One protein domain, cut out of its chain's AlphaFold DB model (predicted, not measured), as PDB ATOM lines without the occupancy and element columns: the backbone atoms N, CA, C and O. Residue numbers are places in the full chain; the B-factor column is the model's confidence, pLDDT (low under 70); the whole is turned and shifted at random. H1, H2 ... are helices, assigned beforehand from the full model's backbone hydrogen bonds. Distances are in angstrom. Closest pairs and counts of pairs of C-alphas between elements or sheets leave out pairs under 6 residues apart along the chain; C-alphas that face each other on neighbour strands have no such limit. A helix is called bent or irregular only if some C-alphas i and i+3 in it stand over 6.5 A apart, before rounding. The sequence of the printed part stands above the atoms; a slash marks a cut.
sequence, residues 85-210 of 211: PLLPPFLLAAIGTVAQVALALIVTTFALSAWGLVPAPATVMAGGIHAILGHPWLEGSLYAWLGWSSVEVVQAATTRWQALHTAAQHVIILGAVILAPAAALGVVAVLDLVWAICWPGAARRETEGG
ATOM      1  N   PRO A  85       5.687 -40.079  19.545       78.81
ATOM      2  CA  PRO A  85       6.266 -40.991  18.556       78.81
ATOM      3  C   PRO A  85       6.796 -40.302  17.300       78.81
ATOM      4  O   PRO A  85       7.738 -40.775  16.681       78.81
ATOM      5  N   LEU A  86       6.166 -39.201  16.898       80.69
ATOM      6  CA  LEU A  86       6.470 -38.505  15.651       80.69
ATOM      7  C   LEU A  86       7.616 -37.500  15.820       80.69
ATOM      8  O   LEU A  86       8.206 -37.064  14.839       80.69
ATOM      9  N   LEU A  87       7.969 -37.139  17.054       84.69
ATOM     10  CA  LEU A  87       8.973 -36.116  17.341       84.69
ATOM     11  C   LEU A  87      10.380 -36.471  16.801       84.69
ATOM     12  O   LEU A  87      10.978 -35.619  16.140       84.69
ATOM     13  N   PRO A  88      10.904 -37.702  16.994       84.12
ATOM     14  CA  PRO A  88      12.211 -38.091  16.460       84.12
ATOM     15  C   PRO A  88      12.344 -37.965  14.931       84.12
ATOM     16  O   PRO A  88      13.268 -37.270  14.501       84.12
ATOM     17  N   PRO A  89      11.443 -38.525  14.094       84.00
ATOM     18  CA  PRO A  89      11.583 -38.400  12.643       84.00
ATOM     19  C   PRO A  89      11.437 -36.950  12.162       84.00
ATOM     20  O   PRO A  89      12.144 -36.542  11.244       84.00
ATOM     21  N   PHE A  90      10.599 -36.124  12.807       87.88
ATOM     22  CA  PHE A  90      10.513 -34.696  12.470       87.88
ATOM     23  C   PHE A  90      11.810 -33.937  12.773       87.88
ATOM     24  O   PHE A  90      12.249 -33.132  11.951       87.88
ATOM     25  N   LEU A  91      12.445 -34.191  13.922       88.38
ATOM     26  CA  LEU A  91      13.729 -33.565  14.259       88.38
ATOM     27  C   LEU A  91      14.842 -34.014  13.312       88.38
ATOM     28  O   LEU A  91      15.608 -33.178  12.835       88.38
ATOM     29  N   LEU A  92      14.912 -35.310  13.000       86.00
ATOM     30  CA  LEU A  92      15.898 -35.846  12.060       86.00
ATOM     31  C   LEU A  92      15.697 -35.268  10.651       86.00
ATOM     32  O   LEU A  92      16.668 -34.842  10.026       86.00
ATOM     33  N   ALA A  93      14.451 -35.144  10.185       86.94
ATOM     34  CA  ALA A  93      14.129 -34.494   8.915       86.94
ATOM     35  C   ALA A  93      14.508 -33.000   8.908       86.94
ATOM     36  O   ALA A  93      15.056 -32.497   7.923       86.94
ATOM     37  N   ALA A  94      14.273 -32.281  10.009       90.06
ATOM     38  CA  ALA A  94      14.679 -30.882  10.136       90.06
ATOM     39  C   ALA A  94      16.211 -30.727  10.090       90.06
ATOM     40  O   ALA A  94      16.729 -29.886   9.360       90.06
ATOM     41  N   ILE A  95      16.956 -31.582  10.795       86.88
ATOM     42  CA  ILE A  95      18.428 -31.581  10.748       86.88
ATOM     43  C   ILE A  95      18.921 -31.912   9.334       86.88
ATOM     44  O   ILE A  95      19.807 -31.231   8.813       86.88
ATOM     45  N   GLY A  96      18.318 -32.911   8.685       86.31
ATOM     46  CA  GLY A  96      18.647 -33.295   7.314       86.31
ATOM     47  C   GLY A  96      18.419 -32.168   6.306       86.31
ATOM     48  O   GLY A  96      19.284 -31.903   5.472       86.31
ATOM     49  N   THR A  97      17.299 -31.447   6.409       88.44
ATOM     50  CA  THR A  97      17.009 -30.306   5.522       88.44
ATOM     51  C   THR A  97      17.982 -29.151   5.739       88.44
ATOM     52  O   THR A  97      18.476 -28.591   4.761       88.44
ATOM     53  N   VAL A  98      18.340 -28.834   6.987       88.44
ATOM     54  CA  VAL A  98      19.359 -27.812   7.292       88.44
ATOM     55  C   VAL A  98      20.721 -28.192   6.705       88.44
ATOM     56  O   VAL A  98      21.350 -27.367   6.040       88.44
ATOM     57  N   ALA A  99      21.163 -29.441   6.883       84.31
ATOM     58  CA  ALA A  99      22.424 -29.925   6.319       84.31
ATOM     59  C   ALA A  99      22.427 -29.876   4.780       84.31
ATOM     60  O   ALA A  99      23.416 -29.458   4.175       84.31
ATOM     61  N   GLN A 100      21.306 -30.231   4.148       86.19
ATOM     62  CA  GLN A 100      21.149 -30.183   2.694       86.19
ATOM     63  C   GLN A 100      21.198 -28.750   2.151       86.19
ATOM     64  O   GLN A 100      21.864 -28.493   1.148       86.19
ATOM     65  N   VAL A 101      20.525 -27.806   2.816       91.44
ATOM     66  CA  VAL A 101      20.570 -26.382   2.443       91.44
ATOM     67  C   VAL A 101      21.990 -25.839   2.581       91.44
ATOM     68  O   VAL A 101      22.470 -25.160   1.675       91.44
ATOM     69  N   ALA A 102      22.695 -26.178   3.663       86.69
ATOM     70  CA  ALA A 102      24.089 -25.780   3.847       86.69
ATOM     71  C   ALA A 102      24.985 -26.315   2.718       86.69
ATOM     72  O   ALA A 102      25.735 -25.547   2.111       86.69
ATOM     73  N   LEU A 103      24.862 -27.602   2.379       85.88
ATOM     74  CA  LEU A 103      25.604 -28.218   1.277       85.88
ATOM     75  C   LEU A 103      25.306 -27.532  -0.066       85.88
ATOM     76  O   LEU A 103      26.231 -27.232  -0.822       85.88
ATOM     77  N   ALA A 104      24.037 -27.232  -0.350       90.00
ATOM     78  CA  ALA A 104      23.639 -26.535  -1.570       90.00
ATOM     79  C   ALA A 104      24.237 -25.122  -1.653       90.00
ATOM     80  O   ALA A 104      24.735 -24.727  -2.710       90.00
ATOM     81  N   LEU A 105      24.242 -24.376  -0.541       92.00
ATOM     82  CA  LEU A 105      24.870 -23.055  -0.469       92.00
ATOM     83  C   LEU A 105      26.371 -23.140  -0.750       92.00
ATOM     84  O   LEU A 105      26.865 -22.392  -1.590       92.00
ATOM     85  N   ILE A 106      27.072 -24.093  -0.129       87.75
ATOM     86  CA  ILE A 106      28.503 -24.331  -0.358       87.75
ATOM     87  C   ILE A 106      28.775 -24.588  -1.842       87.75
ATOM     88  O   ILE A 106      29.597 -23.900  -2.449       87.75
ATOM     89  N   VAL A 107      28.080 -25.561  -2.439       89.19
ATOM     90  CA  VAL A 107      28.279 -25.934  -3.849       89.19
ATOM     91  C   VAL A 107      28.008 -24.739  -4.763       89.19
ATOM     92  O   VAL A 107      28.773 -24.488  -5.695       89.19
ATOM     93  N   THR A 108      26.974 -23.954  -4.456       93.19
ATOM     94  CA  THR A 108      26.636 -22.737  -5.202       93.19
ATOM     95  C   THR A 108      27.740 -21.687  -5.096       93.19
ATOM     96  O   THR A 108      28.141 -21.124  -6.112       93.19
ATOM     97  N   THR A 109      28.296 -21.446  -3.902       91.31
ATOM     98  CA  THR A 109      29.424 -20.516  -3.722       91.31
ATOM     99  C   THR A 109      30.645 -20.954  -4.529       91.31
ATOM    100  O   THR A 109      31.269 -20.124  -5.190       91.31
ATOM    101  N   PHE A 110      30.960 -22.251  -4.545       88.81
ATOM    102  CA  PHE A 110      32.053 -22.784  -5.363       88.81
ATOM    103  C   PHE A 110      31.798 -22.592  -6.862       88.81
ATOM    104  O   PHE A 110      32.690 -22.119  -7.569       88.81
ATOM    105  N   ALA A 111      30.587 -22.880  -7.340       91.38
ATOM    106  CA  ALA A 111      30.214 -22.672  -8.739       91.38
ATOM    107  C   ALA A 111      30.321 -21.193  -9.153       91.38
ATOM    108  O   ALA A 111      30.927 -20.879 -10.175       91.38
ATOM    109  N   LEU A 112      29.819 -20.274  -8.320       94.06
ATOM    110  CA  LEU A 112      29.932 -18.831  -8.555       94.06
ATOM    111  C   LEU A 112      31.393 -18.364  -8.562       94.06
ATOM    112  O   LEU A 112      31.760 -17.498  -9.357       94.06
ATOM    113  N   SER A 113      32.239 -18.943  -7.706       92.06
ATOM    114  CA  SER A 113      33.666 -18.611  -7.673       92.06
ATOM    115  C   SER A 113      34.405 -19.082  -8.926       92.06
ATOM    116  O   SER A 113      35.255 -18.361  -9.442       92.06
ATOM    117  N   ALA A 114      34.026 -20.240  -9.480       89.25
ATOM    118  CA  ALA A 114      34.584 -20.752 -10.732       89.25
ATOM    119  C   ALA A 114      34.239 -19.854 -11.933       89.25
ATOM    120  O   ALA A 114      34.993 -19.795 -12.901       89.25
ATOM    121  N   TRP A 115      33.123 -19.127 -11.856       96.12
ATOM    122  CA  TRP A 115      32.723 -18.115 -12.837       96.12
ATOM    123  C   TRP A 115      33.317 -16.724 -12.566       96.12
ATOM    124  O   TRP A 115      33.063 -15.796 -13.330       96.12
ATOM    125  N   GLY A 116      34.089 -16.554 -11.489       94.56
ATOM    126  CA  GLY A 116      34.685 -15.269 -11.113       94.56
ATOM    127  C   GLY A 116      33.687 -14.236 -10.576       94.56
ATOM    128  O   GLY A 116      34.034 -13.063 -10.469       94.56
ATOM    129  N   LEU A 117      32.460 -14.647 -10.231       96.38
ATOM    130  CA  LEU A 117      31.425 -13.759  -9.678       96.38
ATOM    131  C   LEU A 117      31.654 -13.434  -8.199       96.38
ATOM    132  O   LEU A 117      31.247 -12.377  -7.724       96.38
ATOM    133  N   VAL A 118      32.288 -14.348  -7.465       95.38
ATOM    134  CA  VAL A 118      32.641 -14.187  -6.049       95.38
ATOM    135  C   VAL A 118      34.103 -14.580  -5.822       95.38
ATOM    136  O   VAL A 118      34.640 -15.381  -6.593       95.38
ATOM    137  N   PRO A 119      34.764 -14.049  -4.774       92.50
ATOM    138  CA  PRO A 119      36.121 -14.450  -4.427       92.50
ATOM    139  C   PRO A 119      36.223 -15.962  -4.221       92.50
ATOM    140  O   PRO A 119      35.317 -16.588  -3.667       92.50
ATOM    141  N   ALA A 120      37.349 -16.541  -4.637       88.94
ATOM    142  CA  ALA A 120      37.639 -17.948  -4.400       88.94
ATOM    143  C   ALA A 120      37.555 -18.264  -2.891       88.94
ATOM    144  O   ALA A 120      38.242 -17.611  -2.103       88.94
ATOM    145  N   PRO A 121      36.789 -19.281  -2.456       86.69
ATOM    146  CA  PRO A 121      36.678 -19.642  -1.041       86.69
ATOM    147  C   PRO A 121      38.040 -19.863  -0.371       86.69
ATOM    148  O   PRO A 121      38.215 -19.547   0.803       86.69
ATOM    149  N   ALA A 122      39.029 -20.340  -1.135       84.44
ATOM    150  CA  ALA A 122      40.399 -20.535  -0.677       84.44
ATOM    151  C   ALA A 122      41.077 -19.242  -0.190       84.44
ATOM    152  O   ALA A 122      41.825 -19.289   0.786       84.44
ATOM    153  N   THR A 123      40.812 -18.087  -0.814       85.56
ATOM    154  CA  THR A 123      41.427 -16.814  -0.394       85.56
ATOM    155  C   THR A 123      40.809 -16.301   0.899       85.56
ATOM    156  O   THR A 123      41.525 -15.819   1.773       85.56
ATOM    157  N   VAL A 124      39.496 -16.481   1.064       86.75
ATOM    158  CA  VAL A 124      38.788 -16.167   2.311       86.75
ATOM    159  C   VAL A 124      39.265 -17.089   3.438       86.75
ATOM    160  O   VAL A 124      39.588 -16.619   4.529       86.75
ATOM    161  N   MET A 125      39.389 -18.394   3.169       84.75
ATOM    162  CA  MET A 125      39.882 -19.364   4.153       84.75
ATOM    163  C   MET A 125      41.334 -19.126   4.549       84.75
ATOM    164  O   MET A 125      41.653 -19.292   5.722       84.75
ATOM    165  N   ALA A 126      42.204 -18.700   3.630       84.31
ATOM    166  CA  ALA A 126      43.602 -18.410   3.951       84.31
ATOM    167  C   ALA A 126      43.740 -17.381   5.089       84.31
ATOM    168  O   ALA A 126      44.619 -17.529   5.937       84.31
ATOM    169  N   GLY A 127      42.835 -16.397   5.164       84.94
ATOM    170  CA  GLY A 127      42.773 -15.454   6.287       84.94
ATOM    171  C   GLY A 127      42.233 -16.063   7.588       84.94
ATOM    172  O   GLY A 127      42.622 -15.643   8.673       84.94
ATOM    173  N   GLY A 128      41.366 -17.076   7.495       87.25
ATOM    174  CA  GLY A 128      40.739 -17.741   8.641       87.25
ATOM    175  C   GLY A 128      41.544 -18.895   9.252       87.25
ATOM    176  O   GLY A 128      41.343 -19.202  10.426       87.25
ATOM    177  N   ILE A 129      42.467 -19.520   8.508       87.19
ATOM    178  CA  ILE A 129      43.247 -20.687   8.974       87.19
ATOM    179  C   ILE A 129      43.978 -20.386  10.288       87.19
ATOM    180  O   ILE A 129      43.928 -21.198  11.209       87.19
ATOM    181  N   HIS A 130      44.592 -19.206  10.408       87.38
ATOM    182  CA  HIS A 130      45.272 -18.789  11.636       87.38
ATOM    183  C   HIS A 130      44.321 -18.702  12.835       87.38
ATOM    184  O   HIS A 130      44.679 -19.137  13.925       87.38
ATOM    185  N   ALA A 131      43.108 -18.181  12.639       90.00
ATOM    186  CA  ALA A 131      42.118 -18.065  13.707       90.00
ATOM    187  C   ALA A 131      41.564 -19.434  14.134       90.00
ATOM    188  O   ALA A 131      41.356 -19.672  15.320       90.00
ATOM    189  N   ILE A 132      41.352 -20.343  13.175       90.31
ATOM    190  CA  ILE A 132      40.821 -21.686  13.444       90.31
ATOM    191  C   ILE A 132      41.873 -22.551  14.143       90.31
ATOM    192  O   ILE A 132      41.579 -23.149  15.172       90.31
ATOM    193  N   LEU A 133      43.096 -22.609  13.609       92.44
ATOM    194  CA  LEU A 133      44.179 -23.416  14.184       92.44
ATOM    195  C   LEU A 133      44.736 -22.808  15.479       92.44
ATOM    196  O   LEU A 133      45.197 -23.536  16.346       92.44
ATOM    197  N   GLY A 134      44.653 -21.488  15.653       91.50
ATOM    198  CA  GLY A 134      45.035 -20.813  16.894       91.50
ATOM    199  C   GLY A 134      43.994 -20.907  18.015       91.50
ATOM    200  O   GLY A 134      44.146 -20.241  19.036       91.50
ATOM    201  N   HIS A 135      42.909 -21.671  17.840       94.38
ATOM    202  CA  HIS A 135      41.830 -21.706  18.821       94.38
ATOM    203  C   HIS A 135      42.271 -22.415  20.127       94.38
ATOM    204  O   HIS A 135      42.731 -23.559  20.060       94.38
ATOM    205  N   PRO A 136      42.053 -21.828  21.326       94.31
ATOM    206  CA  PRO A 136      42.567 -22.357  22.603       94.31
ATOM    207  C   PRO A 136      42.142 -23.797  22.914       94.31
ATOM    208  O   PRO A 136      42.862 -24.568  23.543       94.31
ATOM    209  N   TRP A 137      40.949 -24.182  22.454       96.25
ATOM    210  CA  TRP A 137      40.445 -25.544  22.620       96.25
ATOM    211  C   TRP A 137      41.311 -26.599  21.912       96.25
ATOM    212  O   TRP A 137      41.504 -27.680  22.466       96.25
ATOM    213  N   LEU A 138      41.857 -26.302  20.724       93.81
ATOM    214  CA  LEU A 138      42.740 -27.231  20.007       93.81
ATOM    215  C   LEU A 138      44.076 -27.389  20.730       93.81
ATOM    216  O   LEU A 138      44.607 -28.495  20.805       93.81
ATOM    217  N   GLU A 139      44.570 -26.297  21.309       92.88
ATOM    218  CA  GLU A 139      45.797 -26.289  22.094       92.88
ATOM    219  C   GLU A 139      45.679 -27.174  23.335       92.88
ATOM    220  O   GLU A 139      46.501 -28.068  23.537       92.88
ATOM    221  N   GLY A 140      44.602 -27.003  24.107       93.75
ATOM    222  CA  GLY A 140      44.360 -27.789  25.320       93.75
ATOM    223  C   GLY A 140      43.999 -29.258  25.081       93.75
ATOM    224  O   GLY A 140      44.044 -30.049  26.019       93.75
ATOM    225  N   SER A 141      43.633 -29.638  23.855       94.19
ATOM    226  CA  SER A 141      43.219 -31.005  23.523       94.19
ATOM    227  C   SER A 141      44.210 -31.676  22.575       94.19
ATOM    228  O   SER A 141      45.105 -32.402  23.004       94.19
ATOM    229  N   LEU A 142      44.053 -31.430  21.277       93.62
ATOM    230  CA  LEU A 142      44.746 -32.134  20.209       93.62
ATOM    231  C   LEU A 142      46.251 -31.849  20.213       93.62
ATOM    232  O   LEU A 142      47.043 -32.769  20.032       93.62
ATOM    233  N   TYR A 143      46.654 -30.593  20.419       94.62
ATOM    234  CA  TYR A 143      48.068 -30.212  20.355       94.62
ATOM    235  C   TYR A 143      48.829 -30.663  21.595       94.62
ATOM    236  O   TYR A 143      49.914 -31.227  21.458       94.62
ATOM    237  N   ALA A 144      48.224 -30.532  22.780       93.00
ATOM    238  CA  ALA A 144      48.762 -31.108  24.009       93.00
ATOM    239  C   ALA A 144      48.960 -32.627  23.885       93.00
ATOM    240  O   ALA A 144      49.996 -33.150  24.288       93.00
ATOM    241  N   TRP A 145      48.001 -33.331  23.276       95.56
ATOM    242  CA  TRP A 145      48.104 -34.770  23.037       95.56
ATOM    243  C   TRP A 145      49.215 -35.137  22.039       95.56
ATOM    244  O   TRP A 145      49.915 -36.128  22.238       95.56
ATOM    245  N   LEU A 146      49.413 -34.327  20.994       93.88
ATOM    246  CA  LEU A 146      50.468 -34.520  19.990       93.88
ATOM    247  C   LEU A 146      51.853 -34.020  20.440       93.88
ATOM    248  O   LEU A 146      52.841 -34.297  19.762       93.88
ATOM    249  N   GLY A 147      51.938 -33.290  21.556       95.75
ATOM    250  CA  GLY A 147      53.174 -32.663  22.029       95.75
ATOM    251  C   GLY A 147      53.661 -31.512  21.142       95.75
ATOM    252  O   GLY A 147      54.861 -31.257  21.089       95.75
ATOM    253  N   TRP A 148      52.757 -30.846  20.420       95.25
ATOM    254  CA  TRP A 148      53.075 -29.726  19.528       95.25
ATOM    255  C   TRP A 148      52.587 -28.404  20.110       95.25
ATOM    256  O   TRP A 148      51.543 -28.357  20.761       95.25
ATOM    257  N   SER A 149      53.307 -27.315  19.846       94.31
ATOM    258  CA  SER A 149      52.793 -25.975  20.148       94.31
ATOM    259  C   SER A 149      51.829 -25.497  19.058       94.31
ATOM    260  O   SER A 149      51.984 -25.825  17.877       94.31
ATOM    261  N   SER A 150      50.839 -24.682  19.433       92.19
ATOM    262  CA  SER A 150      49.903 -24.058  18.484       92.19
ATOM    263  C   SER A 150      50.640 -23.285  17.380       92.19
ATOM    264  O   SER A 150      50.271 -23.369  16.209       92.19
ATOM    265  N   VAL A 151      51.743 -22.613  17.726       92.81
ATOM    266  CA  VAL A 151      52.596 -21.865  16.788       92.81
ATOM    267  C   VAL A 151      53.241 -22.780  15.746       92.81
ATOM    268  O   VAL A 151      53.165 -22.480  14.554       92.81
ATOM    269  N   GLU A 152      53.830 -23.908  16.158       93.50
ATOM    270  CA  GLU A 152      54.458 -24.866  15.235       93.50
ATOM    271  C   GLU A 152      53.436 -25.477  14.277       93.50
ATOM    272  O   GLU A 152      53.702 -25.572  13.076       93.50
ATOM    273  N   VAL A 153      52.251 -25.846  14.778       92.56
ATOM    274  CA  VAL A 153      51.180 -26.418  13.948       92.56
ATOM    275  C   VAL A 153      50.688 -25.405  12.929       92.56
ATOM    276  O   VAL A 153      50.597 -25.723  11.743       92.56
ATOM    277  N   VAL A 154      50.394 -24.184  13.374       91.62
ATOM    278  CA  VAL A 154      49.927 -23.099  12.509       91.62
ATOM    279  C   VAL A 154      50.972 -22.785  11.440       91.62
ATOM    280  O   VAL A 154      50.636 -22.729  10.260       91.62
ATOM    281  N   GLN A 155      52.242 -22.638  11.819       93.50
ATOM    282  CA  GLN A 155      53.312 -22.331  10.873       93.50
ATOM    283  C   GLN A 155      53.503 -23.466   9.860       93.50
ATOM    284  O   GLN A 155      53.501 -23.217   8.655       93.50
ATOM    285  N   ALA A 156      53.597 -24.717  10.321       93.25
ATOM    286  CA  ALA A 156      53.749 -25.874   9.443       93.25
ATOM    287  C   ALA A 156      52.547 -26.047   8.499       93.25
ATOM    288  O   ALA A 156      52.731 -26.339   7.312       93.25
ATOM    289  N   ALA A 157      51.325 -25.845   9.001       91.06
ATOM    290  CA  ALA A 157      50.105 -25.910   8.207       91.06
ATOM    291  C   ALA A 157      50.068 -24.800   7.152       91.06
ATOM    292  O   ALA A 157      49.847 -25.101   5.980       91.06
ATOM    293  N   THR A 158      50.356 -23.549   7.523       90.69
ATOM    294  CA  THR A 158      50.368 -22.412   6.593       90.69
ATOM    295  C   THR A 158      51.440 -22.577   5.515       90.69
ATOM    296  O   THR A 158      51.141 -22.384   4.337       90.69
ATOM    297  N   THR A 159      52.659 -23.009   5.862       93.62
ATOM    298  CA  THR A 159      53.726 -23.241   4.871       93.62
ATOM    299  C   THR A 159      53.354 -24.353   3.889       93.62
ATOM    300  O   THR A 159      53.498 -24.177   2.679       93.62
ATOM    301  N   ARG A 160      52.828 -25.486   4.375       93.69
ATOM    302  CA  ARG A 160      52.366 -26.576   3.497       93.69
ATOM    303  C   ARG A 160      51.176 -26.156   2.643       93.69
ATOM    304  O   ARG A 160      51.118 -26.517   1.473       93.69
ATOM    305  N   TRP A 161      50.256 -25.380   3.209       91.31
ATOM    306  CA  TRP A 161      49.099 -24.854   2.494       91.31
ATOM    307  C   TRP A 161      49.525 -23.956   1.334       91.31
ATOM    308  O   TRP A 161      49.094 -24.167   0.205       91.31
ATOM    309  N   GLN A 162      50.426 -23.007   1.587       90.88
ATOM    310  CA  GLN A 162      50.955 -22.095   0.567       90.88
ATOM    311  C   GLN A 162      51.781 -22.810  -0.510       90.88
ATOM    312  O   GLN A 162      51.836 -22.333  -1.640       90.88
ATOM    313  N   ALA A 163      52.388 -23.956  -0.190       94.94
ATOM    314  CA  ALA A 163      53.108 -24.776  -1.164       94.94
ATOM    315  C   ALA A 163      52.180 -25.550  -2.123       94.94
ATOM    316  O   ALA A 163      52.627 -25.994  -3.182       94.94
ATOM    317  N   LEU A 164      50.900 -25.732  -1.778       93.81
ATOM    318  CA  LEU A 164      49.934 -26.406  -2.647       93.81
ATOM    319  C   LEU A 164      49.505 -25.501  -3.802       93.81
ATOM    320  O   LEU A 164      49.231 -24.317  -3.627       93.81
ATOM    321  N   HIS A 165      49.358 -26.093  -4.989       94.50
ATOM    322  CA  HIS A 165      48.770 -25.396  -6.125       94.50
ATOM    323  C   HIS A 165      47.314 -25.003  -5.830       94.50
ATOM    324  O   HIS A 165      46.586 -25.741  -5.161       94.50
ATOM    325  N   THR A 166      46.855 -23.880  -6.386       86.88
ATOM    326  CA  THR A 166      45.509 -23.337  -6.147       86.88
ATOM    327  C   THR A 166      44.410 -24.368  -6.417       86.88
ATOM    328  O   THR A 166      43.465 -24.475  -5.641       86.88
ATOM    329  N   ALA A 167      44.545 -25.187  -7.465       86.12
ATOM    330  CA  ALA A 167      43.582 -26.254  -7.751       86.12
ATOM    331  C   ALA A 167      43.521 -27.318  -6.636       86.12
ATOM    332  O   ALA A 167      42.435 -27.737  -6.245       86.12
ATOM    333  N   ALA A 168      44.669 -27.713  -6.074       90.88
ATOM    334  CA  ALA A 168      44.727 -28.687  -4.984       90.88
ATOM    335  C   ALA A 168      44.085 -28.137  -3.702       90.88
ATOM    336  O   ALA A 168      43.332 -28.846  -3.038       90.88
ATOM    337  N   GLN A 169      44.310 -26.855  -3.398       89.38
ATOM    338  CA  GLN A 169      43.649 -26.172  -2.284       89.38
ATOM    339  C   GLN A 169      42.119 -26.197  -2.430       89.38
ATOM    340  O   GLN A 169      41.417 -26.522  -1.473       89.38
ATOM    341  N   HIS A 170      41.594 -25.924  -3.632       85.38
ATOM    342  CA  HIS A 170      40.150 -25.981  -3.893       85.38
ATOM    343  C   HIS A 170      39.584 -27.389  -3.708       85.38
ATOM    344  O   HIS A 170      38.545 -27.536  -3.072       85.38
ATOM    345  N   VAL A 171      40.272 -28.416  -4.215       88.94
ATOM    346  CA  VAL A 171      39.842 -29.816  -4.062       88.94
ATOM    347  C   VAL A 171      39.819 -30.230  -2.592       88.94
ATOM    348  O   VAL A 171      38.859 -30.865  -2.162       88.94
ATOM    349  N   ILE A 172      40.828 -29.845  -1.804       90.69
ATOM    350  CA  ILE A 172      40.885 -30.175  -0.372       90.69
ATOM    351  C   ILE A 172      39.755 -29.484   0.393       90.69
ATOM    352  O   ILE A 172      39.071 -30.147   1.172       90.69
ATOM    353  N   ILE A 173      39.524 -28.184   0.164       87.62
ATOM    354  CA  ILE A 173      38.435 -27.461   0.842       87.62
ATOM    355  C   ILE A 173      37.094 -28.057   0.444       87.62
ATOM    356  O   ILE A 173      36.300 -28.400   1.312       87.62
ATOM    357  N   LEU A 174      36.843 -28.213  -0.856       86.50
ATOM    358  CA  LEU A 174      35.580 -28.751  -1.343       86.50
ATOM    359  C   LEU A 174      35.343 -30.164  -0.799       86.50
ATOM    360  O   LEU A 174      34.260 -30.454  -0.302       86.50
ATOM    361  N   GLY A 175      36.368 -31.017  -0.822       89.06
ATOM    362  CA  GLY A 175      36.312 -32.364  -0.265       89.06
ATOM    363  C   GLY A 175      35.984 -32.362   1.226       89.06
ATOM    364  O   GLY A 175      35.056 -33.053   1.639       89.06
ATOM    365  N   ALA A 176      36.678 -31.553   2.029       87.62
ATOM    366  CA  ALA A 176      36.425 -31.453   3.467       87.62
ATOM    367  C   ALA A 176      35.012 -30.927   3.773       87.62
ATOM    368  O   ALA A 176      34.309 -31.476   4.623       87.62
ATOM    369  N   VAL A 177      34.580 -29.893   3.047       85.31
ATOM    370  CA  VAL A 177      33.285 -29.241   3.254       85.31
ATOM    371  C   VAL A 177      32.119 -30.100   2.750       85.31
ATOM    372  O   VAL A 177      31.038 -30.002   3.312       85.31
ATOM    373  N   ILE A 178      32.307 -30.969   1.749       85.69
ATOM    374  CA  ILE A 178      31.286 -31.946   1.319       85.69
ATOM    375  C   ILE A 178      31.260 -33.164   2.248       85.69
ATOM    376  O   ILE A 178      30.186 -33.661   2.589       85.69
ATOM    377  N   LEU A 179      32.428 -33.656   2.675       89.94
ATOM    378  CA  LEU A 179      32.528 -34.874   3.478       89.94
ATOM    379  C   LEU A 179      31.860 -34.716   4.849       89.94
ATOM    380  O   LEU A 179      31.181 -35.636   5.298       89.94
ATOM    381  N   ALA A 180      32.005 -33.556   5.496       84.88
ATOM    382  CA  ALA A 180      31.399 -33.289   6.801       84.88
ATOM    383  C   ALA A 180      29.851 -33.397   6.813       84.88
ATOM    384  O   ALA A 180      29.326 -34.194   7.595       84.88
ATOM    385  N   PRO A 181      29.089 -32.673   5.966       80.69
ATOM    386  CA  PRO A 181      27.637 -32.807   5.900       80.69
ATOM    387  C   PRO A 181      27.210 -34.174   5.366       80.69
ATOM    388  O   PRO A 181      26.220 -34.708   5.852       80.69
ATOM    389  N   ALA A 182      27.954 -34.787   4.437       82.81
ATOM    390  CA  ALA A 182      27.653 -36.143   3.973       82.81
ATOM    391  C   ALA A 182      27.762 -37.174   5.111       82.81
ATOM    392  O   ALA A 182      26.874 -38.011   5.272       82.81
ATOM    393  N   ALA A 183      28.804 -37.082   5.941       88.31
ATOM    394  CA  ALA A 183      28.956 -37.922   7.126       88.31
ATOM    395  C   ALA A 183      27.836 -37.665   8.146       88.31
ATOM    396  O   ALA A 183      27.254 -38.617   8.664       88.31
ATOM    397  N   ALA A 184      27.482 -36.398   8.392       82.75
ATOM    398  CA  ALA A 184      26.378 -36.041   9.284       82.75
ATOM    399  C   ALA A 184      25.030 -36.599   8.793       82.75
ATOM    400  O   ALA A 184      24.297 -37.207   9.572       82.75
ATOM    401  N   LEU A 185      24.729 -36.463   7.497       83.31
ATOM    402  CA  LEU A 185      23.543 -37.049   6.867       83.31
ATOM    403  C   LEU A 185      23.553 -38.580   6.954       83.31
ATOM    404  O   LEU A 185      22.514 -39.177   7.227       83.31
ATOM    405  N   GLY A 186      24.717 -39.214   6.790       88.12
ATOM    406  CA  GLY A 186      24.884 -40.655   6.989       88.12
ATOM    407  C   GLY A 186      24.543 -41.098   8.414       88.12
ATOM    408  O   GLY A 186      23.800 -42.059   8.593       88.12
ATOM    409  N   VAL A 187      25.015 -40.368   9.432       88.12
ATOM    410  CA  VAL A 187      24.674 -40.637  10.842       88.12
ATOM    411  C   VAL A 187      23.174 -40.472  11.087       88.12
ATOM    412  O   VAL A 187      22.565 -41.343  11.705       88.12
ATOM    413  N   VAL A 188      22.563 -39.398  10.575       83.69
ATOM    414  CA  VAL A 188      21.111 -39.161  10.680       83.69
ATOM    415  C   VAL A 188      20.323 -40.311  10.050       83.69
ATOM    416  O   VAL A 188      19.407 -40.829  10.683       83.69
ATOM    417  N   ALA A 189      20.713 -40.764   8.856       85.50
ATOM    418  CA  ALA A 189      20.059 -41.878   8.172       85.50
ATOM    419  C   ALA A 189      20.177 -43.200   8.950       85.50
ATOM    420  O   ALA A 189      19.212 -43.958   9.029       85.50
ATOM    421  N   VAL A 190      21.335 -43.475   9.562       91.38
ATOM    422  CA  VAL A 190      21.525 -44.664  10.411       91.38
ATOM    423  C   VAL A 190      20.642 -44.597  11.656       91.38
ATOM    424  O   VAL A 190      19.999 -45.588  11.994       91.38
ATOM    425  N   LEU A 191      20.584 -43.445  12.329       86.31
ATOM    426  CA  LEU A 191      19.737 -43.260  13.510       86.31
ATOM    427  C   LEU A 191      18.250 -43.426  13.176       86.31
ATOM    428  O   LEU A 191      17.534 -44.083  13.931       86.31
ATOM    429  N   ASP A 192      17.806 -42.884  12.041       85.56
ATOM    430  CA  ASP A 192      16.426 -43.021  11.565       85.56
ATOM    431  C   ASP A 192      16.082 -44.483  11.248       85.56
ATOM    432  O   ASP A 192      15.050 -44.999  11.677       85.56
ATOM    433  N   LEU A 193      16.998 -45.204  10.592       88.12
ATOM    434  CA  LEU A 193      16.832 -46.626  10.293       88.12
ATOM    435  C   LEU A 193      16.751 -47.474  11.572       88.12
ATOM    436  O   LEU A 193      15.881 -48.339  11.689       88.12
ATOM    437  N   VAL A 194      17.627 -47.217  12.549       88.94
ATOM    438  CA  VAL A 194      17.591 -47.889  13.858       88.94
ATOM    439  C   VAL A 194      16.269 -47.606  14.563       88.94
ATOM    440  O   VAL A 194      15.634 -48.530  15.073       88.94
ATOM    441  N   TRP A 195      15.815 -46.352  14.555       86.75
ATOM    442  CA  TRP A 195      14.535 -45.974  15.140       86.75
ATOM    443  C   TRP A 195      13.367 -46.715  14.473       86.75
ATOM    444  O   TRP A 195      12.567 -47.344  15.169       86.75
ATOM    445  N   ALA A 196      13.317 -46.736  13.138       86.00
ATOM    446  CA  ALA A 196      12.274 -47.413  12.370       86.00
ATOM    447  C   ALA A 196      12.233 -48.932  12.618       86.00
ATOM    448  O   ALA A 196      11.152 -49.520  12.661       86.00
ATOM    449  N   ILE A 197      13.391 -49.571  12.822       89.56
ATOM    450  CA  ILE A 197      13.487 -51.008  13.129       89.56
ATOM    451  C   ILE A 197      13.068 -51.302  14.577       89.56
ATOM    452  O   ILE A 197      12.413 -52.312  14.840       89.56
ATOM    453  N   CYS A 198      13.428 -50.441  15.532       85.62
ATOM    454  CA  CYS A 198      13.163 -50.674  16.954       85.62
ATOM    455  C   CYS A 198      11.736 -50.289  17.389       85.62
ATOM    456  O   CYS A 198      11.208 -50.875  18.338       85.62
ATOM    457  N   TRP A 199      11.091 -49.340  16.705       83.31
ATOM    458  CA  TRP A 199       9.776 -48.811  17.084       83.31
ATOM    459  C   TRP A 199       8.620 -49.840  17.101       83.31
ATOM    460  O   TRP A 199       7.873 -49.874  18.086       83.31
ATOM    461  N   PRO A 200       8.457 -50.737  16.102       76.69
ATOM    462  CA  PRO A 200       7.335 -51.684  16.060       76.69
ATOM    463  C   PRO A 200       7.301 -52.630  17.267       76.69
ATOM    464  O   PRO A 200       6.231 -53.030  17.727       76.69
ATOM    465  N   GLY A 201       8.477 -52.968  17.807       74.19
ATOM    466  CA  GLY A 201       8.608 -53.847  18.966       74.19
ATOM    467  C   GLY A 201       8.209 -53.189  20.287       74.19
ATOM    468  O   GLY A 201       7.736 -53.885  21.185       74.19
ATOM    469  N   ALA A 202       8.372 -51.869  20.414       69.38
ATOM    470  CA  ALA A 202       7.939 -51.122  21.594       69.38
ATOM    471  C   ALA A 202       6.414 -50.939  21.598       69.38
ATOM    472  O   ALA A 202       5.763 -51.245  22.596       69.38
ATOM    473  N   ALA A 203       5.840 -50.560  20.451       72.00
ATOM    474  CA  ALA A 203       4.397 -50.367  20.309       72.00
ATOM    475  C   ALA A 203       3.589 -51.662  20.534       72.00
ATOM    476  O   ALA A 203       2.506 -51.619  21.114       72.00
ATOM    477  N   ARG A 204       4.114 -52.830  20.129       71.56
ATOM    478  CA  ARG A 204       3.422 -54.121  20.314       71.56
ATOM    479  C   ARG A 204       3.387 -54.593  21.780       71.56
ATOM    480  O   ARG A 204       2.394 -55.181  22.203       71.56
ATOM    481  N   ARG A 205       4.420 -54.312  22.585       71.25
ATOM    482  CA  ARG A 205       4.454 -54.739  24.004       71.25
ATOM    483  C   ARG A 205       3.428 -54.013  24.868       71.25
ATOM    484  O   ARG A 205       2.875 -54.615  25.783       71.25
ATOM    485  N   GLU A 206       3.133 -52.754  24.556       70.06
ATOM    486  CA  GLU A 206       2.082 -52.002  25.253       70.06
ATOM    487  C   GLU A 206       0.677 -52.550  24.967       70.06
ATOM    488  O   GLU A 206      -0.207 -52.446  25.818       70.06
ATOM    489  N   THR A 207       0.461 -53.177  23.804       69.44
ATOM    490  CA  THR A 207      -0.833 -53.795  23.472       69.44
ATOM    491  C   THR A 207      -1.035 -55.175  24.098       69.44
ATOM    492  O   THR A 207      -2.175 -55.539  24.376       69.44
ATOM    493  N   GLU A 208       0.036 -55.930  24.355       74.19
ATOM    494  CA  GLU A 208      -0.047 -57.309  24.870       74.19
ATOM    495  C   GLU A 208       0.009 -57.395  26.409       74.19
ATOM    496  O   GLU A 208      -0.584 -58.298  26.987       74.19
ATOM    497  N   GLY A 209       0.651 -56.444  27.101       63.03
ATOM    498  CA  GLY A 209       0.800 -56.458  28.570       63.03
ATOM    499  C   GLY A 209      -0.390 -55.915  29.378       63.03
ATOM    500  O   GLY A 209      -0.252 -55.682  30.575       63.03
ATOM    501  N   GLY A 210      -1.527 -55.644  28.732       59.72
ATOM    502  CA  GLY A 210      -2.712 -55.039  29.353       59.72
ATOM    503  C   GLY A 210      -3.901 -55.982  29.556       59.72
ATOM    504  O   GLY A 210      -5.014 -55.469  29.698       59.72
TER     505      GLY A 210
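AT A GLANCE: This is residues 85 to 210 of the 211 residues of the protein "zf-HC2 domain-containing protein" of Chloroflexi bacterium (UniProt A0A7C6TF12). Two long helices, H1 and H5a, lie side by side and run opposite ways, and at one end of this pair a shorter arm of H2, H3 and H4 turns off steeply, giving an L-like outline. In the arm H2 and H4 lie side by side, with H3 across its far end; at the other end of the long pair H5 runs on nearly straight as H5b, and residues 204 to 210 stick out. You will find 126 residues printed, with five named helices in the order H1, H2, H3, H4, H5 and no named strand: the class is all helix. The whole is extended, with a radius of gyration of the C-alphas of 21.4 A, and flat, spanning 69 by 43 by 19 A.

IN THESE COORDINATES: Find C-alpha 85 at (6.266, -40.991, 18.556); from there H1, residues 85 to 114, runs 45.5 A to C-alpha 114 at (34.584, -20.752, -10.732). Next come H2, residues 121 to 133, 17.4 A long, and H3, residues 136 to 146, 14.7 A long. H1, H2 and H3 are only just irregular: C-alphas 85 and 88 are 6.9 A apart, 127 and 130 6.8 A, 140 and 143 6.7 A. H4, residues 150 to 163, is 19.9 A long. H5, residues 166 to 208, was assigned as one helix by its hydrogen bonds but is bent, with C-alphas 197 and 200 6.8 A apart. Its arms are H5a, residues 166 to 197, 46.5 A long, and H5b, residues 200 to 208, 12.8 A long, ending at C-alpha 208 at (-0.047, -57.309, 24.870).

HOW THE PARTS SIT: Begin at H2, the hub, which touches three helices. It only just touches H1, with 3 pairs of C-alphas within 8 A, the closest Phe 110 and Pro 121 at 7.1 A. H2 touches H4 with residues 129 to 133 alone, closest C-alphas Leu 133 and Val 154 at 6.0 A, at a shallow tilt of 18 degrees, opposite ways. H2 touches H5a at Ala 122 and His 170, closest C-alphas 6.3 A apart, about perpendicular, only just, at 71 degrees. H1 touches H5a, closest C-alphas Ala 99 and Pro 181 at 6.0 A, at a shallow tilt of 13 degrees, opposite ways. H3 only just touches H4, with 3 pairs of C-alphas within 8 A, the closest Glu 139 and Ser 150 at 5.9 A, about perpendicular at 84 degrees. H2 and H3 meet only through their link; H5b is apart from H1. In H4 every O i to N i+4 pair is within hydrogen-bond range; the counts are 25 of 26 in H1, 6 of 9 in H2, 5 of 7 in H3, 27 of 28 in H5a and 2 of 5 in H5b, where 3 of 6 O i to N i+3 pairs are.

THE WHOLE: The two C-alphas farthest apart, Ala 163 and Gly 210, are 70.4 A apart. The printed part has no cut and no long link. pLDDT is under 70 at residues 202, 207, 209 and 210.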